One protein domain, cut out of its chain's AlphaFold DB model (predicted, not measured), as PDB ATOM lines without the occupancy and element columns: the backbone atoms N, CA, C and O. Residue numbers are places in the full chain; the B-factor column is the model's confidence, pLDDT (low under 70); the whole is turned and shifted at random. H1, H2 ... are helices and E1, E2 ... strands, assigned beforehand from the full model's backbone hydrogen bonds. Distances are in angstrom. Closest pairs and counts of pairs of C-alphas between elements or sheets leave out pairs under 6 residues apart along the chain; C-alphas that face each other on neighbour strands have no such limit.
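Overview. This is residues 32 to 99 of the 100 residues of an uncharacterized protein of Cellulomonas marina (UniProt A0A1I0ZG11). A long, strongly twisted antiparallel sheet of four strands, with the long hairpin of E2 and E3 as its spine, has one helix, H2, packed over one face and no named helix over the other. The tip of the E2 and E3 hairpin makes one end of the long axis, and the short helix H1 with the loop after it makes the other, where residues 72 to 77 stick out. The 68 printed residues hold two named helices and four named strands, in the order E1, E2, E3, H1, E4, H2; the sheet's order is E1, E2, E3, E4, and the class is mixed, helices and strands. The whole is only just compact, close to loose, with a radius of gyration of the C-alphas of 12.9 A, and only just elongated, with spans of 40 by 26 by 17 A.

Along the chain. E1, residues 32 to 36, begins at C-alpha 32 at (-1.037, 10.636, -5.404) and is 13.4 A long from first to last C-alpha. E2, residues 43 to 55, is the longest strand by residues; it measures 31.5 A and bends by 81 degrees at residue 52. After a tight link, E3, residues 58 to 67, covers 28.6 A, from C-alpha 58 at (12.407, 21.560, 7.615) to C-alpha 67. H1, residues 68 to 72, follows directly and measures 6.5 A. E4, residues 81 to 86, is 16.2 A long. H2, residues 87 to 97, follows it directly, measures 15.4 A and ends at C-alpha 97 at (-8.217, 15.932, -0.257).

Arrangement. E1, E2 and E3 form a meander, each strand the antiparallel neighbour of the one before. E1 and E2 are a hairpin, with 134 degrees between their directions; N 33 and O 46 are 2.8 A apart, within hydrogen-bond range. E2 and E3 are a hairpin too, at 157 degrees, with N 45 and O 66 at 2.8 A and, beside the tight link, N 55 and O 58 at 3.1 A, both pairs within hydrogen-bond range. E4 is the antiparallel neighbour of E3 at 155 degrees, with N 63 and O 83 at 2.8 A. E1 and E4 are the edge strands and are apart. From edge to edge the strands' lines turn by 67 degrees. H1 is on the sheet and stands at the sheet's level, with a height over the sheet of 3.3 A, on a local plane fitted to only just enough of the sheet's C-alphas, 6. Its closest C-alphas to E2 are those of Glu 68 and Ala 44, 4.9 A apart. H2 is on the sheet, with 43 pairs of C-alphas within 10 A, and the sheet with H2 on one face makes two layers. The closest C-alphas of E3 and H2 are those of Leu 60 and Gln 87, 6.0 A apart; those of E1 and H2 are Gly 35 and Leu 97, 5.8 A apart. H1 and H2 are apart. In H1 and H2 every O i to N i+4 pair is within hydrogen-bond range.

Size, cuts and confidence. The two C-alphas farthest apart, those of Gly 57 and Trp 75, are 40.5 A from each other. The first and last printed C-alphas, of Thr 32 and Arg 99, are 14.3 A apart. The printed part has no cut, and no link is long: those from E1 to E2 and from H1 to E4 are short, with 6 and 8 residues. Residues 72 to 77 stand free. The mean pLDDT of the printed part is 74.8; residues 38 to 40, 52 to 55, 69 to 80 and 99 are under 70.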
ATOM      1  N   THR A  32      -0.156  10.106  -4.353       80.19
ATOM      2  CA  THR A  32      -1.037  10.636  -5.404       80.19
ATOM      3  C   THR A  32      -2.474  10.588  -4.916       80.19
ATOM      4  O   THR A  32      -2.973   9.522  -4.569       80.19
ATOM      5  N   LEU A  33      -3.133  11.740  -4.901       79.94
ATOM      6  CA  LEU A  33      -4.515  11.914  -4.473       79.94
ATOM      7  C   LEU A  33      -5.348  12.412  -5.644       79.94
ATOM      8  O   LEU A  33      -4.867  13.186  -6.471       79.94
ATOM      9  N   ARG A  34      -6.609  11.998  -5.697       80.81
ATOM     10  CA  ARG A  34      -7.594  12.547  -6.628       80.81
ATOM     11  C   ARG A  34      -8.616  13.338  -5.842       80.81
ATOM     12  O   ARG A  34      -9.051  12.896  -4.788       80.81
ATOM     13  N   GLY A  35      -8.982  14.497  -6.357       78.12
ATOM     14  CA  GLY A  35      -9.996  15.338  -5.746       78.12
ATOM     15  C   GLY A  35     -10.438  16.434  -6.697       78.12
ATOM     16  O   GLY A  35      -9.844  16.639  -7.753       78.12
ATOM     17  N   LEU A  36     -11.485  17.154  -6.321       75.06
ATOM     18  CA  LEU A  36     -11.929  18.320  -7.074       75.06
ATOM     19  C   LEU A  36     -10.981  19.492  -6.831       75.06
ATOM     20  O   LEU A  36     -10.674  19.843  -5.691       75.06
ATOM     21  N   ASP A  37     -10.528  20.117  -7.912       71.75
ATOM     22  CA  ASP A  37      -9.809  21.373  -7.832       71.75
ATOM     23  C   ASP A  37     -10.774  22.497  -7.407       71.75
ATOM     24  O   ASP A  37     -11.771  22.739  -8.091       71.75
ATOM     25  N   PRO A  38     -10.513  23.210  -6.299       64.50
ATOM     26  CA  PRO A  38     -11.444  24.208  -5.779       64.50
ATOM     27  C   PRO A  38     -11.503  25.488  -6.622       64.50
ATOM     28  O   PRO A  38     -12.446  26.260  -6.476       64.50
ATOM     29  N   LEU A  39     -10.504  25.741  -7.478       67.94
ATOM     30  CA  LEU A  39     -10.460  26.934  -8.327       67.94
ATOM     31  C   LEU A  39     -11.261  26.740  -9.616       67.94
ATOM     32  O   LEU A  39     -11.858  27.688 -10.120       67.94
ATOM     33  N   THR A  40     -11.264  25.522 -10.150       69.62
ATOM     34  CA  THR A  40     -11.865  25.196 -11.450       69.62
ATOM     35  C   THR A  40     -13.105  24.311 -11.346       69.62
ATOM     36  O   THR A  40     -13.883  24.261 -12.294       69.62
ATOM     37  N   GLY A  41     -13.318  23.622 -10.220       73.38
ATOM     38  CA  GLY A  41     -14.403  22.651 -10.042       73.38
ATOM     39  C   GLY A  41     -14.231  21.373 -10.869       73.38
ATOM     40  O   GLY A  41     -15.184  20.615 -11.032       73.38
ATOM     41  N   ILE A  42     -13.037  21.141 -11.422       75.38
ATOM     42  CA  ILE A  42     -12.712  19.981 -12.255       75.38
ATOM     43  C   ILE A  42     -11.954  18.968 -11.402       75.38
ATOM     44  O   ILE A  42     -11.150  19.347 -10.552       75.38
ATOM     45  N   GLY A  43     -12.190  17.677 -11.634       80.00
ATOM     46  CA  GLY A  43     -11.369  16.626 -11.043       80.00
ATOM     47  C   GLY A  43      -9.887  16.827 -11.380       80.00
ATOM     48  O   GLY A  43      -9.528  17.217 -12.493       80.00
ATOM     49  N   ALA A  44      -9.020  16.640 -10.396       80.69
ATOM     50  CA  ALA A  44      -7.588  16.831 -10.514       80.69
ATOM     51  C   ALA A  44      -6.825  15.792  -9.692       80.69
ATOM     52  O   ALA A  44      -7.245  15.360  -8.615       80.69
ATOM     53  N   SER A  45      -5.659  15.437 -10.209       82.44
ATOM     54  CA  SER A  45      -4.670  14.591  -9.566       82.44
ATOM     55  C   SER A  45      -3.620  15.477  -8.882       82.44
ATOM     56  O   SER A  45      -2.959  16.301  -9.521       82.44
ATOM     57  N   TRP A  46      -3.450  15.299  -7.575       82.31
ATOM     58  CA  TRP A  46      -2.460  15.971  -6.738       82.31
ATOM     59  C   TRP A  46      -1.373  14.970  -6.368       82.31
ATOM     60  O   TRP A  46      -1.651  13.954  -5.740       82.31
ATOM     61  N   ARG A  47      -0.125  15.244  -6.734       84.44
ATOM     62  CA  ARG A  47       1.021  14.413  -6.367       84.44
ATOM     63  C   ARG A  47       1.878  15.149  -5.354       84.44
ATOM     64  O   ARG A  47       2.472  16.169  -5.677       84.44
ATOM     65  N   VAL A  48       1.968  14.618  -4.146       83.75
ATOM     66  CA  VAL A  48       2.808  15.137  -3.067       83.75
ATOM     67  C   VAL A  48       4.031  14.241  -2.963       83.75
ATOM     68  O   VAL A  48       3.895  13.052  -2.712       83.75
ATOM     69  N   SER A  49       5.226  14.766  -3.204       84.62
ATOM     70  CA  SER A  49       6.479  14.002  -3.128       84.62
ATOM     71  C   SER A  49       7.468  14.702  -2.201       84.62
ATOM     72  O   SER A  49       7.596  15.926  -2.297       84.62
ATOM     73  N   PRO A  50       8.183  13.977  -1.326       78.94
ATOM     74  CA  PRO A  50       9.257  14.575  -0.546       78.94
ATOM     75  C   PRO A  50      10.345  15.096  -1.489       78.94
ATOM     76  O   PRO A  50      10.662  14.482  -2.510       78.94
ATOM     77  N   VAL A  51      10.909  16.252  -1.162       80.62
ATOM     78  CA  VAL A  51      12.077  16.798  -1.852       80.62
ATOM     79  C   VAL A  51      13.279  16.540  -0.958       80.62
ATOM     80  O   VAL A  51      13.231  16.836   0.230       80.62
ATOM     81  N   GLU A  52      14.397  16.081  -1.524       67.38
ATOM     82  CA  GLU A  52      15.672  15.939  -0.788       67.38
ATOM     83  C   GLU A  52      16.225  17.278  -0.257       67.38
ATOM     84  O   GLU A  52      17.267  17.339   0.393       67.38
ATOM     85  N   ARG A  53      15.532  18.385  -0.539       64.81
ATOM     86  CA  ARG A  53      15.892  19.724  -0.107       64.81
ATOM     87  C   ARG A  53      15.235  20.021   1.234       64.81
ATOM     88  O   ARG A  53      14.017  20.142   1.332       64.81
ATOM     89  N   VAL A  54      16.077  20.197   2.241       65.88
ATOM     90  CA  VAL A  54      15.694  20.671   3.567       65.88
ATOM     91  C   VAL A  54      16.009  22.163   3.623       65.88
ATOM     92  O   VAL A  54      17.169  22.555   3.482       65.88
ATOM     93  N   GLU A  55      14.995  23.008   3.792       67.69
ATOM     94  CA  GLU A  55      15.197  24.446   4.002       67.69
ATOM     95  C   GLU A  55      15.097  24.730   5.502       67.69
ATOM     96  O   GLU A  55      14.118  24.360   6.143       67.69
ATOM     97  N   ALA A  56      16.143  25.324   6.086       72.38
ATOM     98  CA  ALA A  56      16.196  25.655   7.515       72.38
ATOM     99  C   ALA A  56      15.904  24.474   8.478       72.38
ATOM    100  O   ALA A  56      15.347  24.666   9.555       72.38
ATOM    101  N   GLY A  57      16.278  23.245   8.104       73.88
ATOM    102  CA  GLY A  57      16.018  22.043   8.912       73.88
ATOM    103  C   GLY A  57      14.607  21.457   8.758       73.88
ATOM    104  O   GLY A  57      14.297  20.462   9.408       73.88
ATOM    105  N   VAL A  58      13.769  22.033   7.888       73.06
ATOM    106  CA  VAL A  58      12.407  21.560   7.615       73.06
ATOM    107  C   VAL A  58      12.371  20.798   6.284       73.06
ATOM    108  O   VAL A  58      12.814  21.336   5.264       73.06
ATOM    109  N   PRO A  59      11.852  19.556   6.256       75.69
ATOM    110  CA  PRO A  59      11.678  18.823   5.010       75.69
ATOM    111  C   PRO A  59      10.624  19.510   4.135       75.69
ATOM    112  O   PRO A  59       9.511  19.814   4.582       75.69
ATOM    113  N   LEU A  60      10.992  19.765   2.878       81.62
ATOM    114  CA  LEU A  60      10.094  20.330   1.880       81.62
ATOM    115  C   LEU A  60       9.445  19.232   1.047       81.62
ATOM    116  O   LEU A  60      10.033  18.197   0.740       81.62
ATOM    117  N   TYR A  61       8.227  19.521   0.621       83.19
ATOM    118  CA  TYR A  61       7.395  18.651  -0.180       83.19
ATOM    119  C   TYR A  61       7.027  19.360  -1.465       83.19
ATOM    120  O   TYR A  61       6.625  20.522  -1.474       83.19
ATOM    121  N   ARG A  62       7.169  18.654  -2.578       85.06
ATOM    122  CA  ARG A  62       6.694  19.107  -3.873       85.06
ATOM    123  C   ARG A  62       5.264  18.637  -4.036       85.06
ATOM    124  O   ARG A  62       5.013  17.437  -4.044       85.06
ATOM    125  N   VAL A  63       4.357  19.581  -4.222       84.62
ATOM    126  CA  VAL A  63       2.975  19.323  -4.610       84.62
ATOM    127  C   VAL A  63       2.842  19.658  -6.086       84.62
ATOM    128  O   VAL A  63       3.012  20.807  -6.490       84.62
ATOM    129  N   GLU A  64       2.573  18.649  -6.901       85.00
ATOM    130  CA  GLU A  64       2.279  18.792  -8.320       85.00
ATOM    131  C   GLU A  64       0.777  18.619  -8.532       85.00
ATOM    132  O   GLU A  64       0.213  17.567  -8.242       85.00
ATOM    133  N   TRP A  65       0.135  19.645  -9.070       81.81
ATOM    134  CA  TRP A  65      -1.271  19.617  -9.444       81.81
ATOM    135  C   TRP A  65      -1.425  19.370 -10.942       81.81
ATOM    136  O   TRP A  65      -0.779  20.040 -11.756       81.81
ATOM    137  N   THR A  66      -2.282  18.416 -11.305       81.06
ATOM    138  CA  THR A  66      -2.596  18.066 -12.695       81.06
ATOM    139  C   THR A  66      -4.111  17.917 -12.856       81.06
ATOM    140  O   THR A  66      -4.680  17.005 -12.267       81.06
ATOM    141  N   PRO A  67      -4.794  18.776 -13.633       77.00
ATOM    142  CA  PRO A  67      -6.232  18.633 -13.840       77.00
ATOM    143  C   PRO A  67      -6.528  17.387 -14.690       77.00
ATOM    144  O   PRO A  67      -5.863  17.161 -15.697       77.00
ATOM    145  N   GLU A  68      -7.556  16.604 -14.360       72.69
ATOM    146  CA  GLU A  68      -7.936  15.410 -15.141       72.69
ATOM    147  C   GLU A  68      -8.324  15.777 -16.582       72.69
ATOM    148  O   GLU A  68      -8.109  15.007 -17.519       72.69
ATOM    149  N   LEU A  69      -8.842  16.995 -16.794       65.62
ATOM    150  CA  LEU A  69      -9.122  17.508 -18.137       65.62
ATOM    151  C   LEU A  69      -7.851  17.574 -18.998       65.62
ATOM    152  O   LEU A  69      -7.916  17.304 -20.197       65.62
ATOM    153  N   ALA A  70      -6.698  17.880 -18.398       63.81
ATOM    154  CA  ALA A  70      -5.418  17.851 -19.091       63.81
ATOM    155  C   ALA A  70      -4.940  16.428 -19.406       63.81
ATOM    156  O   ALA A  70      -4.334  16.222 -20.454       63.81
ATOM    157  N   GLU A  71      -5.235  15.447 -18.548       62.72
ATOM    158  CA  GLU A  71      -4.908  14.039 -18.823       62.72
ATOM    159  C   GLU A  71      -5.672  13.523 -20.051       62.72
ATOM    160  O   GLU A  71      -5.139  12.759 -20.854       62.72
ATOM    161  N   ARG A  72      -6.918  13.977 -20.237       64.31
ATOM    162  CA  ARG A  72      -7.760  13.579 -21.379       64.31
ATOM    163  C   ARG A  72      -7.545  14.425 -22.630       64.31
ATOM    164  O   ARG A  72      -7.936  14.005 -23.718       64.31
ATOM    165  N   THR A  73      -6.937  15.598 -22.485       63.44
ATOM    166  CA  THR A  73      -6.867  16.604 -23.546       63.44
ATOM    167  C   THR A  73      -5.439  17.142 -23.664       63.44
ATOM    168  O   THR A  73      -5.148  18.223 -23.160       63.44
ATOM    169  N   PRO A  74      -4.525  16.426 -24.345       58.69
ATOM    170  CA  PRO A  74      -3.095  16.758 -24.354       58.69
ATOM    171  C   PRO A  74      -2.757  18.085 -25.059       58.69
ATOM    172  O   PRO A  74      -1.648  18.590 -24.911       58.69
ATOM    173  N   TRP A  75      -3.692  18.657 -25.827       61.12
ATOM    174  CA  TRP A  75      -3.555  19.984 -26.441       61.12
ATOM    175  C   TRP A  75      -4.013  21.128 -25.527       61.12
ATOM    176  O   TRP A  75      -3.697  22.287 -25.795       61.12
ATOM    177  N   VAL A  76      -4.725  20.830 -24.433       59.53
ATOM    178  CA  VAL A  76      -4.900  21.793 -23.346       59.53
ATOM    179  C   VAL A  76      -3.553  21.858 -22.657       59.53
ATOM    180  O   VAL A  76      -3.081  20.852 -22.133       59.53
ATOM    181  N   LEU A  77      -2.917  23.031 -22.681       54.88
ATOM    182  CA  LEU A  77      -1.705  23.279 -21.913       54.88
ATOM    183  C   LEU A  77      -2.054  23.051 -20.438       54.88
ATOM    184  O   LEU A  77      -2.579  23.929 -19.754       54.88
ATOM    185  N   ALA A  78      -1.829  21.826 -19.975       57.72
ATOM    186  CA  ALA A  78      -1.982  21.423 -18.600       57.72
ATOM    187  C   ALA A  78      -1.049  22.318 -17.806       57.72
ATOM    188  O   ALA A  78       0.167  22.114 -17.823       57.72
ATOM    189  N   ARG A  79      -1.575  23.368 -17.173       61.91
ATOM    190  CA  ARG A  79      -0.751  24.218 -16.326       61.91
ATOM    191  C   ARG A  79      -0.425  23.408 -15.083       61.91
ATOM    192  O   ARG A  79      -1.106  23.520 -14.070       61.91
ATOM    193  N   ARG A  80       0.590  22.550 -15.191       66.69
ATOM    194  CA  ARG A  80       1.086  21.738 -14.092       66.69
ATOM    195  C   ARG A  80       1.638  22.700 -13.061       66.69
ATOM    196  O   ARG A  80       2.722  23.260 -13.223       66.69
ATOM    197  N   THR A  81       0.832  22.967 -12.048       72.06
ATOM    198  CA  THR A  81       1.206  23.915 -11.009       72.06
ATOM    199  C   THR A  81       2.011  23.133  -9.996       72.06
ATOM    200  O   THR A  81       1.536  22.146  -9.442       72.06
ATOM    201  N   THR A  82       3.267  23.534  -9.826       80.19
ATOM    202  CA  THR A  82       4.168  22.917  -8.858       80.19
ATOM    203  C   THR A  82       4.374  23.903  -7.723       80.19
ATOM    204  O   THR A  82       4.814  25.025  -7.967       80.19
ATOM    205  N   ALA A  83       4.057  23.492  -6.503       82.25
ATOM    206  CA  ALA A  83       4.319  24.255  -5.293       82.25
ATOM    207  C   ALA A  83       5.303  23.483  -4.411       82.25
ATOM    208  O   ALA A  83       5.241  22.256  -4.323       82.25
ATOM    209  N   LEU A  84       6.220  24.203  -3.773       83.25
ATOM    210  CA  LEU A  84       7.002  23.672  -2.663       83.25
ATOM    211  C   LEU A  84       6.304  24.103  -1.383       83.25
ATOM    212  O   LEU A  84       6.050  25.290  -1.196       83.25
ATOM    213  N   VAL A  85       5.970  23.137  -0.543       83.38
ATOM    214  CA  VAL A  85       5.277  23.359   0.723       83.38
ATOM    215  C   VAL A  85       6.036  22.660   1.838       83.38
ATOM    216  O   VAL A  85       6.797  21.718   1.603       83.38
ATOM    217  N   THR A  86       5.838  23.115   3.065       84.81
ATOM    218  CA  THR A  86       6.390  22.426   4.235       84.81
ATOM    219  C   THR A  86       5.658  21.106   4.493       84.81
ATOM    220  O   THR A  86       4.534  20.904   4.028       84.81
ATOM    221  N   GLN A  87       6.260  20.205   5.277       79.94
ATOM    222  CA  GLN A  87       5.622  18.945   5.691       79.94
ATOM    223  C   GLN A  87       4.200  19.135   6.222       79.94
ATOM    224  O   GLN A  87       3.273  18.458   5.787       79.94
ATOM    225  N   ARG A  88       4.018  20.112   7.113       81.88
ATOM    226  CA  ARG A  88       2.733  20.357   7.768       81.88
ATOM    227  C   ARG A  88       1.649  20.790   6.780       81.88
ATOM    228  O   ARG A  88       0.479  20.437   6.928       81.88
ATOM    229  N   GLU A  89       2.025  21.580   5.778       83.06
ATOM    230  CA  GLU A  89       1.117  22.010   4.714       83.06
ATOM    231  C   GLU A  89       0.765  20.854   3.779       83.06
ATOM    232  O   GLU A  89      -0.404  20.696   3.433       83.06
ATOM    233  N   ALA A  90       1.743  20.013   3.427       79.00
ATOM    234  CA  ALA A  90       1.509  18.791   2.666       79.00
ATOM    235  C   ALA A  90       0.531  17.853   3.391       79.00
ATOM    236  O   ALA A  90      -0.453  17.430   2.793       79.00
ATOM    237  N   GLU A  91       0.734  17.598   4.686       80.44
ATOM    238  CA  GLU A  91      -0.177  16.801   5.520       80.44
ATOM    239  C   GLU A  91      -1.591  17.390   5.557       80.44
ATOM    240  O   GLU A  91      -2.581  16.675   5.418       80.44
ATOM    241  N   THR A  92      -1.692  18.715   5.693       83.44
ATOM    242  CA  THR A  92      -2.982  19.416   5.703       83.44
ATOM    243  C   THR A  92      -3.699  19.294   4.357       83.44
ATOM    244  O   THR A  92      -4.917  19.112   4.322       83.44
ATOM    245  N   LEU A  93      -2.965  19.381   3.243       78.38
ATOM    246  CA  LEU A  93      -3.511  19.190   1.899       78.38
ATOM    247  C   LEU A  93      -3.995  17.756   1.694       78.38
ATOM    248  O   LEU A  93      -5.116  17.568   1.230       78.38
ATOM    249  N   VAL A  94      -3.188  16.766   2.082       76.69
ATOM    250  CA  VAL A  94      -3.536  15.341   1.995       76.69
ATOM    251  C   VAL A  94      -4.819  15.061   2.775       76.69
ATOM    252  O   VAL A  94      -5.813  14.645   2.185       76.69
ATOM    253  N   ALA A  95      -4.854  15.432   4.057       79.94
ATOM    254  CA  ALA A  95      -6.012  15.212   4.921       79.94
ATOM    255  C   ALA A  95      -7.284  15.927   4.433       79.94
ATOM    256  O   ALA A  95      -8.401  15.501   4.736       79.94
ATOM    257  N   ARG A  96      -7.139  17.043   3.708       77.00
ATOM    258  CA  ARG A  96      -8.270  17.761   3.116       77.00
ATOM    259  C   ARG A  96      -8.778  17.076   1.853       77.00
ATOM    260  O   ARG A  96      -9.987  17.000   1.682       77.00
ATOM    261  N   LEU A  97      -7.877  16.613   0.991       71.06
ATOM    262  CA  LEU A  97      -8.217  15.932  -0.257       71.06
ATOM    263  C   LEU A  97      -8.824  14.548  -0.009       71.06
ATOM    264  O   LEU A  97      -9.757  14.183  -0.705       71.06
ATOM    265  N   GLU A  98      -8.377  13.822   1.019       71.88
ATOM    266  CA  GLU A  98      -8.956  12.525   1.411       71.88
ATOM    267  C   GLU A  98     -10.400  12.614   1.942       71.88
ATOM    268  O   GLU A  98     -11.066  11.593   2.096       71.88
ATOM    269  N   ARG A  99     -10.897  13.818   2.255       67.94
ATOM    270  CA  ARG A  99     -12.261  14.040   2.768       67.94
ATOM    271  C   ARG A  99     -13.291  14.422   1.698       67.94
ATOM    272  O   ARG A  99     -14.447  14.627   2.065       67.94
TER     273      ARG A  99